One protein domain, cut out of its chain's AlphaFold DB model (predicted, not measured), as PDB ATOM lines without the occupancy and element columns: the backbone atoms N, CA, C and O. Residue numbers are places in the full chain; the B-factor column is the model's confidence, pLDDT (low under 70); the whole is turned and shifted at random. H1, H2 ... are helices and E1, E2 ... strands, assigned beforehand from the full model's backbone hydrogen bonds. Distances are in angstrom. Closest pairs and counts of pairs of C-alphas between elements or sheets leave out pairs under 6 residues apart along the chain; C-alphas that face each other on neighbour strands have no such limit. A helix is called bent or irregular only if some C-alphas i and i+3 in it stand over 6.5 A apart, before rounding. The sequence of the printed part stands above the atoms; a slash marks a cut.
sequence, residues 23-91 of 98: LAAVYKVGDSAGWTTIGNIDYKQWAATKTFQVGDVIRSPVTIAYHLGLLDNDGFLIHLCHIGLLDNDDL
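Overview. This is residues 23 to 91 of the 98 residues of the protein "Phytocyanin domain-containing protein" of Gossypium tomentosum (UniProt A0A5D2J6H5). A short parallel pair of strands, E1 and E2, and the longest helix, H3, which packs with its first residues on E2, make the middle of this small, rounded, loop-rich body. H1 and H2 lie to opposite sides of that middle, each without contact to another named helix, and the loop of residues 29 to 42 swings out between E1 and H1. The printed part has 69 residues, with the named elements E1, H1, E2, H2 and H3 in that order along the chain: three helices and two strands, the strands forming one parallel sheet in the order E1, E2. The class is mixed, helices and strands, though under half of the residues are in named elements, 23 in helices and 6 in strands. The whole is compact, with a radius of gyration of the C-alphas of 11.2 A, and spans 31 by 24 by 23 A.

Along the chain. The sheet is made of E1, residues 26 to 28, and E2, residues 57 to 59. E1 is 6.5 A from first to last C-alpha and begins with C-alpha 26 at (155.209, 189.558, 144.996). E2 is 6.0 A long by the same measure and begins with C-alpha 57 at (151.482, 188.329, 142.416). H3, residues 73 to 82, is the longest helix, 14.5 A from first to last C-alpha, and ends with C-alpha 82 at (143.159, 170.644, 144.172). H1, residues 43 to 48, measures 8.4 A, and H2, residues 62 to 68, measures 10.0 A. No helix is bent or irregular.

Arrangement. E1 and E2 are parallel neighbours, with 26 degrees between their N-to-C directions. Their C-alphas 27 and 58 face each other at 4.8 A. Across the pair, N 27 and O 57 are within hydrogen-bond range at 2.8 A, and so are N 59 and O 27 at 2.8 A. E1, H1 and E2 form a strand-helix-strand unit, two parallel neighbour strands with a helix between them in the chain, and its crossover is right-handed. E2 and H3 have 4 pairs of C-alphas within 8 A, the closest being those of Ile 58 and Asn 73, 5.4 A apart. Residues 73 to 77 of H3 make its 8 pairs of C-alphas within 10 A of E2. H3 and E1 are apart. H2 and H3 are near each other, with 5 pairs of C-alphas within 10 A, and their closest C-alphas are 8.4 A apart. H2 and E1 are apart. H1 is apart from both H2 and H3. In H1, H2 and H3 each O i to N i+4 pair is within hydrogen-bond range.

Size, cuts and confidence. The two C-alphas farthest apart in the domain are those of Leu 23 and Ile 38, 32.9 A, while the first and last printed C-alphas, those of Leu 23 and Leu 91, are 19.1 A apart. The printed part runs from residue 23 to residue 91 of a chain of 98 residues and has no cut. The link from E1 to H1, residues 29 to 42, is long, and its C-alphas lie 5 to 15 A from the mean of the C-alphas. The link from H1 to E2 is short, with 8 residues, and the links from E2 to H2 and from H2 to H3 are tight, with 2 and 4 residues. By element centres, H3 is nearest to the mean of the C-alphas at 7.0 A and H2 is farthest from it at 12.5 A. The mean pLDDT of the printed part is 73.9. It is under 70 in 17 residues, namely 23 to 24, 36 to 40 and 62 to 71, of which 62 to 68 belong to H2.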
ATOM      1  N   LEU A  23     150.346 198.858 146.639       61.38
ATOM      2  CA  LEU A  23     151.579 198.089 146.673       61.38
ATOM      3  C   LEU A  23     151.207 196.622 146.428       61.38
ATOM      4  O   LEU A  23     150.793 195.931 147.349       61.38
ATOM      5  N   ALA A  24     151.296 196.173 145.177       67.38
ATOM      6  CA  ALA A  24     151.161 194.757 144.855       67.38
ATOM      7  C   ALA A  24     152.377 194.003 145.412       67.38
ATOM      8  O   ALA A  24     153.516 194.275 145.011       67.38
ATOM      9  N   ALA A  25     152.153 193.077 146.341       76.06
ATOM     10  CA  ALA A  25     153.207 192.232 146.881       76.06
ATOM     11  C   ALA A  25     153.507 191.079 145.917       76.06
ATOM     12  O   ALA A  25     152.610 190.513 145.292       76.06
ATOM     13  N   VAL A  26     154.787 190.720 145.786       79.31
ATOM     14  CA  VAL A  26     155.209 189.558 144.996       79.31
ATOM     15  C   VAL A  26     155.639 188.450 145.948       79.31
ATOM     16  O   VAL A  26     156.697 188.534 146.571       79.31
ATOM     17  N   TYR A  27     154.834 187.397 146.041       80.31
ATOM     18  CA  TYR A  27     155.115 186.214 146.844       80.31
ATOM     19  C   TYR A  27     155.766 185.148 145.978       80.31
ATOM     20  O   TYR A  27     155.208 184.714 144.971       80.31
ATOM     21  N   LYS A  28     156.959 184.702 146.367       80.19
ATOM     22  CA  LYS A  28     157.603 183.559 145.727       80.19
ATOM     23  C   LYS A  28     157.168 182.292 146.448       80.19
ATOM     24  O   LYS A  28     157.333 182.184 147.657       80.19
ATOM     25  N   VAL A  29     156.622 181.341 145.704       79.06
ATOM     26  CA  VAL A  29     156.133 180.078 146.269       79.06
ATOM     27  C   VAL A  29     157.273 179.334 146.965       79.06
ATOM     28  O   VAL A  29     158.318 179.108 146.351       79.06
ATOM     29  N   GLY A  30     157.068 178.974 148.235       76.69
ATOM     30  CA  GLY A  30     158.084 178.317 149.063       76.69
ATOM     31  C   GLY A  30     159.281 179.212 149.412       76.69
ATOM     32  O   GLY A  30     160.332 178.701 149.794       76.69
ATOM     33  N   ASP A  31     159.153 180.534 149.251       81.19
ATOM     34  CA  ASP A  31     160.183 181.541 149.519       81.19
ATOM     35  C   ASP A  31     161.549 181.168 148.886       81.19
ATOM     36  O   ASP A  31     161.716 181.179 147.658       81.19
ATOM     37  N   SER A  32     162.542 180.824 149.708       76.38
ATOM     38  CA  SER A  32     163.880 180.417 149.252       76.38
ATOM     39  C   SER A  32     163.946 178.972 148.754       76.38
ATOM     40  O   SER A  32     164.788 178.669 147.912       76.38
ATOM     41  N   ALA A  33     163.065 178.094 149.240       72.25
ATOM     42  CA  ALA A  33     163.034 176.680 148.863       72.25
ATOM     43  C   ALA A  33     162.422 176.452 147.470       72.25
ATOM     44  O   ALA A  33     162.760 175.482 146.795       72.25
ATOM     45  N   GLY A  34     161.573 177.376 147.011       71.31
ATOM     46  CA  GLY A  34     160.882 177.258 145.730       71.31
ATOM     47  C   GLY A  34     159.739 176.240 145.759       71.31
ATOM     48  O   GLY A  34     159.339 175.752 146.813       71.31
ATOM     49  N   TRP A  35     159.206 175.926 144.577       72.94
ATOM     50  CA  TRP A  35     158.154 174.924 144.420       72.94
ATOM     51  C   TRP A  35     158.759 173.556 144.088       72.94
ATOM     52  O   TRP A  35     159.377 173.368 143.041       72.94
ATOM     53  N   THR A  36     158.556 172.607 144.992       67.81
ATOM     54  CA  THR A  36     158.873 171.185 144.863       67.81
ATOM     55  C   THR A  36     157.711 170.346 145.393       67.81
ATOM     56  O   THR A  36     157.231 170.577 146.502       67.81
ATOM     57  N   THR A  37     157.275 169.356 144.616       60.53
ATOM     58  CA  THR A  37     156.274 168.355 145.029       60.53
ATOM     59  C   THR A  37     156.902 167.193 145.810       60.53
ATOM     60  O   THR A  37     156.192 166.333 146.316       60.53
ATOM     61  N   ILE A  38     158.238 167.143 145.879       59.12
ATOM     62  CA  ILE A  38     159.037 166.034 146.439       59.12
ATOM     63  C   ILE A  38     159.757 166.471 147.737       59.12
ATOM     64  O   ILE A  38     160.524 165.717 148.328       59.12
ATOM     65  N   GLY A  39     159.524 167.700 148.211       59.22
ATOM     66  CA  GLY A  39     160.180 168.259 149.394       59.22
ATOM     67  C   GLY A  39     159.243 168.433 150.587       59.22
ATOM     68  O   GLY A  39     158.057 168.691 150.420       59.22
ATOM     69  N   ASN A  40     159.818 168.372 151.791       66.00
ATOM     70  CA  ASN A  40     159.180 168.583 153.099       66.00
ATOM     71  C   ASN A  40     158.779 170.061 153.345       66.00
ATOM     72  O   ASN A  40     158.941 170.580 154.451       66.00
ATOM     73  N   ILE A  41     158.345 170.776 152.304       73.81
ATOM     74  CA  ILE A  41     157.844 172.145 152.425       73.81
ATOM     75  C   ILE A  41     156.357 172.059 152.718       73.81
ATOM     76  O   ILE A  41     155.573 171.592 151.895       73.81
ATOM     77  N   ASP A  42     155.982 172.521 153.904       78.50
ATOM     78  CA  ASP A  42     154.585 172.647 154.275       78.50
ATOM     79  C   ASP A  42     154.012 173.917 153.633       78.50
ATOM     80  O   ASP A  42     154.156 175.033 154.139       78.50
ATOM     81  N   TYR A  43     153.416 173.754 152.451       74.44
ATOM     82  CA  TYR A  43     152.808 174.864 151.717       74.44
ATOM     83  C   TYR A  43     151.581 175.437 152.421       74.44
ATOM     84  O   TYR A  43     151.308 176.623 152.232       74.44
ATOM     85  N   LYS A  44     150.909 174.651 153.274       75.62
ATOM     86  CA  LYS A  44     149.820 175.150 154.119       75.62
ATOM     87  C   LYS A  44     150.378 176.119 155.146       75.62
ATOM     88  O   LYS A  44     149.902 177.244 155.257       75.62
ATOM     89  N   GLN A  45     151.463 175.737 155.819       81.19
ATOM     90  CA  GLN A  45     152.144 176.636 156.748       81.19
ATOM     91  C   GLN A  45     152.712 177.868 156.033       81.19
ATOM     92  O   GLN A  45     152.569 178.984 156.530       81.19
ATOM     93  N   TRP A  46     153.328 177.702 154.858       82.62
ATOM     94  CA  TRP A  46     153.832 178.837 154.081       82.62
ATOM     95  C   TRP A  46     152.703 179.810 153.737       82.62
ATOM     96  O   TRP A  46     152.849 181.002 154.002       82.62
ATOM     97  N   ALA A  47     151.575 179.321 153.222       77.38
ATOM     98  CA  ALA A  47     150.439 180.158 152.861       77.38
ATOM     99  C   ALA A  47     149.784 180.826 154.076       77.38
ATOM    100  O   ALA A  47     149.526 182.023 154.018       77.38
ATOM    101  N   ALA A  48     149.634 180.115 155.197       79.31
ATOM    102  CA  ALA A  48     149.087 180.661 156.441       79.31
ATOM    103  C   ALA A  48     149.928 181.819 157.021       79.31
ATOM    104  O   ALA A  48     149.416 182.668 157.748       79.31
ATOM    105  N   THR A  49     151.227 181.892 156.696       82.00
ATOM    106  CA  THR A  49     152.074 183.044 157.072       82.00
ATOM    107  C   THR A  49     151.910 184.262 156.163       82.00
ATOM    108  O   THR A  49     152.490 185.313 156.449       82.00
ATOM    109  N   LYS A  50     151.188 184.140 155.044       80.31
ATOM    110  CA  LYS A  50     151.014 185.203 154.052       80.31
ATOM    111  C   LYS A  50     149.560 185.671 154.048       80.31
ATOM    112  O   LYS A  50     148.630 184.901 154.235       80.31
ATOM    113  N   THR A  51     149.356 186.960 153.814       78.19
ATOM    114  CA  THR A  51     148.018 187.530 153.638       78.19
ATOM    115  C   THR A  51     147.880 187.955 152.189       78.19
ATOM    116  O   THR A  51     148.409 188.992 151.806       78.19
ATOM    117  N   PHE A  52     147.196 187.143 151.386       76.00
ATOM    118  CA  PHE A  52     146.987 187.440 149.972       76.00
ATOM    119  C   PHE A  52     145.928 188.532 149.807       76.00
ATOM    120  O   PHE A  52     144.765 188.356 150.180       76.00
ATOM    121  N   GLN A  53     146.322 189.662 149.230       72.69
ATOM    122  CA  GLN A  53     145.423 190.747 148.869       72.69
ATOM    123  C   GLN A  53     145.143 190.764 147.366       72.69
ATOM    124  O   GLN A  53     145.872 190.222 146.534       72.69
ATOM    125  N   VAL A  54     144.035 191.409 147.002       70.31
ATOM    126  CA  VAL A  54     143.675 191.602 145.598       70.31
ATOM    127  C   VAL A  54     144.727 192.489 144.934       70.31
ATOM    128  O   VAL A  54     144.889 193.646 145.311       70.31
ATOM    129  N   GLY A  55     145.399 191.946 143.918       71.00
ATOM    130  CA  GLY A  55     146.472 192.626 143.188       71.00
ATOM    131  C   GLY A  55     147.863 192.047 143.445       71.00
ATOM    132  O   GLY A  55     148.780 192.372 142.695       71.00
ATOM    133  N   ASP A  56     148.012 191.160 144.429       75.25
ATOM    134  CA  ASP A  56     149.279 190.483 144.691       75.25
ATOM    135  C   ASP A  56     149.624 189.460 143.602       75.25
ATOM    136  O   ASP A  56     148.756 188.870 142.947       75.25
ATOM    137  N   VAL A  57     150.926 189.251 143.408       76.94
ATOM    138  CA  VAL A  57     151.482 188.329 142.416       76.94
ATOM    139  C   VAL A  57     152.137 187.155 143.120       76.94
ATOM    140  O   VAL A  57     153.083 187.320 143.884       76.94
ATOM    141  N   ILE A  58     151.683 185.949 142.812       78.25
ATOM    142  CA  ILE A  58     152.252 184.701 143.303       78.25
ATOM    143  C   ILE A  58     153.127 184.140 142.189       78.25
ATOM    144  O   ILE A  58     152.660 183.566 141.207       78.25
ATOM    145  N   ARG A  59     154.435 184.341 142.321       74.94
ATOM    146  CA  ARG A  59     155.411 183.894 141.333       74.94
ATOM    147  C   ARG A  59     155.771 182.435 141.593       74.94
ATOM    148  O   ARG A  59     156.520 182.124 142.524       74.94
ATOM    149  N   SER A  60     155.288 181.556 140.725       71.75
ATOM    150  CA  SER A  60     155.769 180.180 140.616       71.75
ATOM    151  C   SER A  60     157.063 180.110 139.779       71.75
ATOM    152  O   SER A  60     157.375 181.035 139.018       71.75
ATOM    153  N   PRO A  61     157.872 179.041 139.915       72.31
ATOM    154  CA  PRO A  61     159.005 178.809 139.028       72.31
ATOM    155  C   PRO A  61     158.544 178.626 137.578       72.31
ATOM    156  O   PRO A  61     157.614 177.872 137.301       72.31
ATOM    157  N   VAL A  62     159.251 179.276 136.651       67.81
ATOM    158  CA  VAL A  62     158.937 179.333 135.214       67.81
ATOM    159  C   VAL A  62     158.685 177.948 134.599       67.81
ATOM    160  O   VAL A  62     157.706 177.761 133.886       67.81
ATOM    161  N   THR A  63     159.501 176.947 134.937       66.50
ATOM    162  CA  THR A  63     159.345 175.558 134.466       66.50
ATOM    163  C   THR A  63     157.970 174.968 134.787       66.50
ATOM    164  O   THR A  63     157.424 174.191 134.013       66.50
ATOM    165  N   ILE A  64     157.397 175.354 135.924       69.50
ATOM    166  CA  ILE A  64     156.176 174.766 136.478       69.50
ATOM    167  C   ILE A  64     154.966 175.556 135.986       69.50
ATOM    168  O   ILE A  64     153.959 174.955 135.628       69.50
ATOM    169  N   ALA A  65     155.107 176.874 135.824       66.88
ATOM    170  CA  ALA A  65     154.137 177.691 135.100       66.88
ATOM    171  C   ALA A  65     153.893 177.165 133.673       66.88
ATOM    172  O   ALA A  65     152.744 177.008 133.266       66.88
ATOM    173  N   TYR A  66     154.961 176.813 132.940       68.25
ATOM    174  CA  TYR A  66     154.835 176.236 131.597       68.25
ATOM    175  C   TYR A  66     154.180 174.853 131.595       68.25
ATOM    176  O   TYR A  66     153.346 174.581 130.737       68.25
ATOM    177  N   HIS A  67     154.547 173.983 132.538       67.25
ATOM    178  CA  HIS A  67     154.021 172.618 132.583       67.25
ATOM    179  C   HIS A  67     152.540 172.566 132.981       67.25
ATOM    180  O   HIS A  67     151.806 171.690 132.537       67.25
ATOM    181  N   LEU A  68     152.107 173.520 133.808       66.50
ATOM    182  CA  LEU A  68     150.767 173.557 134.386       66.50
ATOM    183  C   LEU A  68     149.821 174.531 133.666       66.50
ATOM    184  O   LEU A  68     148.657 174.637 134.038       66.50
ATOM    185  N   GLY A  69     150.310 175.243 132.643       66.94
ATOM    186  CA  GLY A  69     149.516 176.198 131.863       66.94
ATOM    187  C   GLY A  69     148.989 177.379 132.683       66.94
ATOM    188  O   GLY A  69     148.000 178.003 132.304       66.94
ATOM    189  N   LEU A  70     149.622 177.674 133.818       66.06
ATOM    190  CA  LEU A  70     149.162 178.689 134.757       66.06
ATOM    191  C   LEU A  70     149.701 180.060 134.355       66.06
ATOM    192  O   LEU A  70     150.865 180.382 134.596       66.06
ATOM    193  N   LEU A  71     148.841 180.855 133.724       60.50
ATOM    194  CA  LEU A  71     149.142 182.224 133.294       60.50
ATOM    195  C   LEU A  71     148.755 183.268 134.355       60.50
ATOM    196  O   LEU A  71     149.092 184.443 134.216       60.50
ATOM    197  N   ASP A  72     148.065 182.845 135.415       70.56
ATOM    198  CA  ASP A  72     147.476 183.704 136.435       70.56
ATOM    199  C   ASP A  72     147.655 183.154 137.864       70.56
ATOM    200  O   ASP A  72     147.771 181.949 138.095       70.56
ATOM    201  N   ASN A  73     147.687 184.072 138.839       73.06
ATOM    202  CA  ASN A  73     147.876 183.757 140.263       73.06
ATOM    203  C   ASN A  73     146.722 182.913 140.831       73.06
ATOM    204  O   ASN A  73     146.941 182.082 141.711       73.06
ATOM    205  N   ASP A  74     145.506 183.124 140.321       76.94
ATOM    206  CA  ASP A  74     144.300 182.444 140.792       76.94
ATOM    207  C   ASP A  74     144.347 180.959 140.427       76.94
ATOM    208  O   ASP A  74     144.106 180.108 141.279       76.94
ATOM    209  N   GLY A  75     144.723 180.634 139.188       77.56
ATOM    210  CA  GLY A  75     144.887 179.255 138.742       77.56
ATOM    211  C   GLY A  75     145.941 178.499 139.552       77.56
ATOM    212  O   GLY A  75     145.751 177.323 139.859       77.56
ATOM    213  N   PHE A  76     147.020 179.171 139.965       75.88
ATOM    214  CA  PHE A  76     148.036 178.566 140.829       75.88
ATOM    215  C   PHE A  76     147.494 178.225 142.220       75.88
ATOM    216  O   PHE A  76     147.713 177.120 142.716       75.88
ATOM    217  N   LEU A  77     146.737 179.139 142.821       77.00
ATOM    218  CA  LEU A  77     146.086 178.933 144.112       77.00
ATOM    219  C   LEU A  77     145.002 177.839 144.075       77.00
ATOM    220  O   LEU A  77     144.937 177.004 144.976       77.00
ATOM    221  N   ILE A  78     144.191 177.786 143.015       79.06
ATOM    222  CA  ILE A  78     143.182 176.729 142.829       79.06
ATOM    223  C   ILE A  78     143.864 175.370 142.645       79.06
ATOM    224  O   ILE A  78     143.444 174.373 143.231       79.06
ATOM    225  N   HIS A  79     144.950 175.320 141.872       78.56
ATOM    226  CA  HIS A  79     145.701 174.086 141.676       78.56
ATOM    227  C   HIS A  79     146.305 173.571 142.988       78.56
ATOM    228  O   HIS A  79     146.233 172.375 143.256       78.56
ATOM    229  N   LEU A  80     146.856 174.462 143.822       77.25
ATOM    230  CA  LEU A  80     147.328 174.143 145.176       77.25
ATOM    231  C   LEU A  80     146.231 173.527 146.050       77.25
ATOM    232  O   LEU A  80     146.493 172.557 146.762       77.25
ATOM    233  N   CYS A  81     145.011 174.057 145.966       78.50
ATOM    234  CA  CYS A  81     143.863 173.493 146.665       78.50
ATOM    235  C   CYS A  81     143.500 172.101 146.128       78.50
ATOM    236  O   CYS A  81     143.250 171.183 146.908       78.50
ATOM    237  N   HIS A  82     143.531 171.911 144.807       80.00
ATOM    238  CA  HIS A  82     143.159 170.644 144.172       80.00
ATOM    239  C   HIS A  82     144.128 169.497 144.511       80.00
ATOM    240  O   HIS A  82     143.715 168.344 144.606       80.00
ATOM    241  N   ILE A  83     145.405 169.812 144.748       77.50
ATOM    242  CA  ILE A  83     146.430 168.853 145.200       77.50
ATOM    243  C   ILE A  83     146.549 168.764 146.733       77.50
ATOM    244  O   ILE A  83     147.452 168.095 147.233       77.50
ATOM    245  N   GLY A  84     145.661 169.428 147.482       75.62
ATOM    246  CA  GLY A  84     145.590 169.352 148.947       75.62
ATOM    247  C   GLY A  84     146.700 170.095 149.696       75.62
ATOM    248  O   GLY A  84     146.911 169.848 150.883       75.62
ATOM    249  N   LEU A  85     147.417 170.997 149.024       76.94
ATOM    250  CA  LEU A  85     148.526 171.770 149.596       76.94
ATOM    251  C   LEU A  85     148.109 173.147 150.124       76.94
ATOM    252  O   LEU A  85     148.928 173.834 150.729       76.94
ATOM    253  N   LEU A  86     146.852 173.532 149.919       77.25
ATOM    254  CA  LEU A  86     146.243 174.749 150.443       77.25
ATOM    255  C   LEU A  86     144.767 174.484 150.756       77.25
ATOM    256  O   LEU A  86     144.126 173.731 150.024       77.25
ATOM    257  N   ASP A  87     144.232 175.079 151.819       81.56
ATOM    258  CA  ASP A  87     142.809 174.979 152.144       81.56
ATOM    259  C   ASP A  87     142.027 176.150 151.519       81.56
ATOM    260  O   ASP A  87     142.572 177.225 151.263       81.56
ATOM    261  N   ASN A  88     140.733 175.950 151.238       77.25
ATOM    262  CA  ASN A  88     139.907 176.978 150.584       77.25
ATOM    263  C   ASN A  88     139.753 178.253 151.428       77.25
ATOM    264  O   ASN A  88     139.548 179.328 150.872       77.25
ATOM    265  N   ASP A  89     139.857 178.137 152.753       80.31
ATOM    266  CA  ASP A  89     139.732 179.259 153.685       80.31
ATOM    267  C   ASP A  89     140.929 180.226 153.625       80.31
ATOM    268  O   ASP A  89     140.783 181.406 153.941       80.31
ATOM    269  N   ASP A  90     142.089 179.753 153.158       76.31
ATOM    270  CA  ASP A  90     143.297 180.568 152.968       76.31
ATOM    271  C   ASP A  90     143.298 181.323 151.624       76.31
ATOM    272  O   ASP A  90     144.194 182.128 151.338       76.31
ATOM    273  N   LEU A  91     142.300 181.071 150.770       74.06
ATOM    274  CA  LEU A  91     142.173 181.732 149.478       74.06
ATOM    275  C   LEU A  91     141.561 183.129 149.628       74.06
ATOM    276  O   LEU A  91     140.600 183.331 150.374       74.06
TER     277      LEU A  91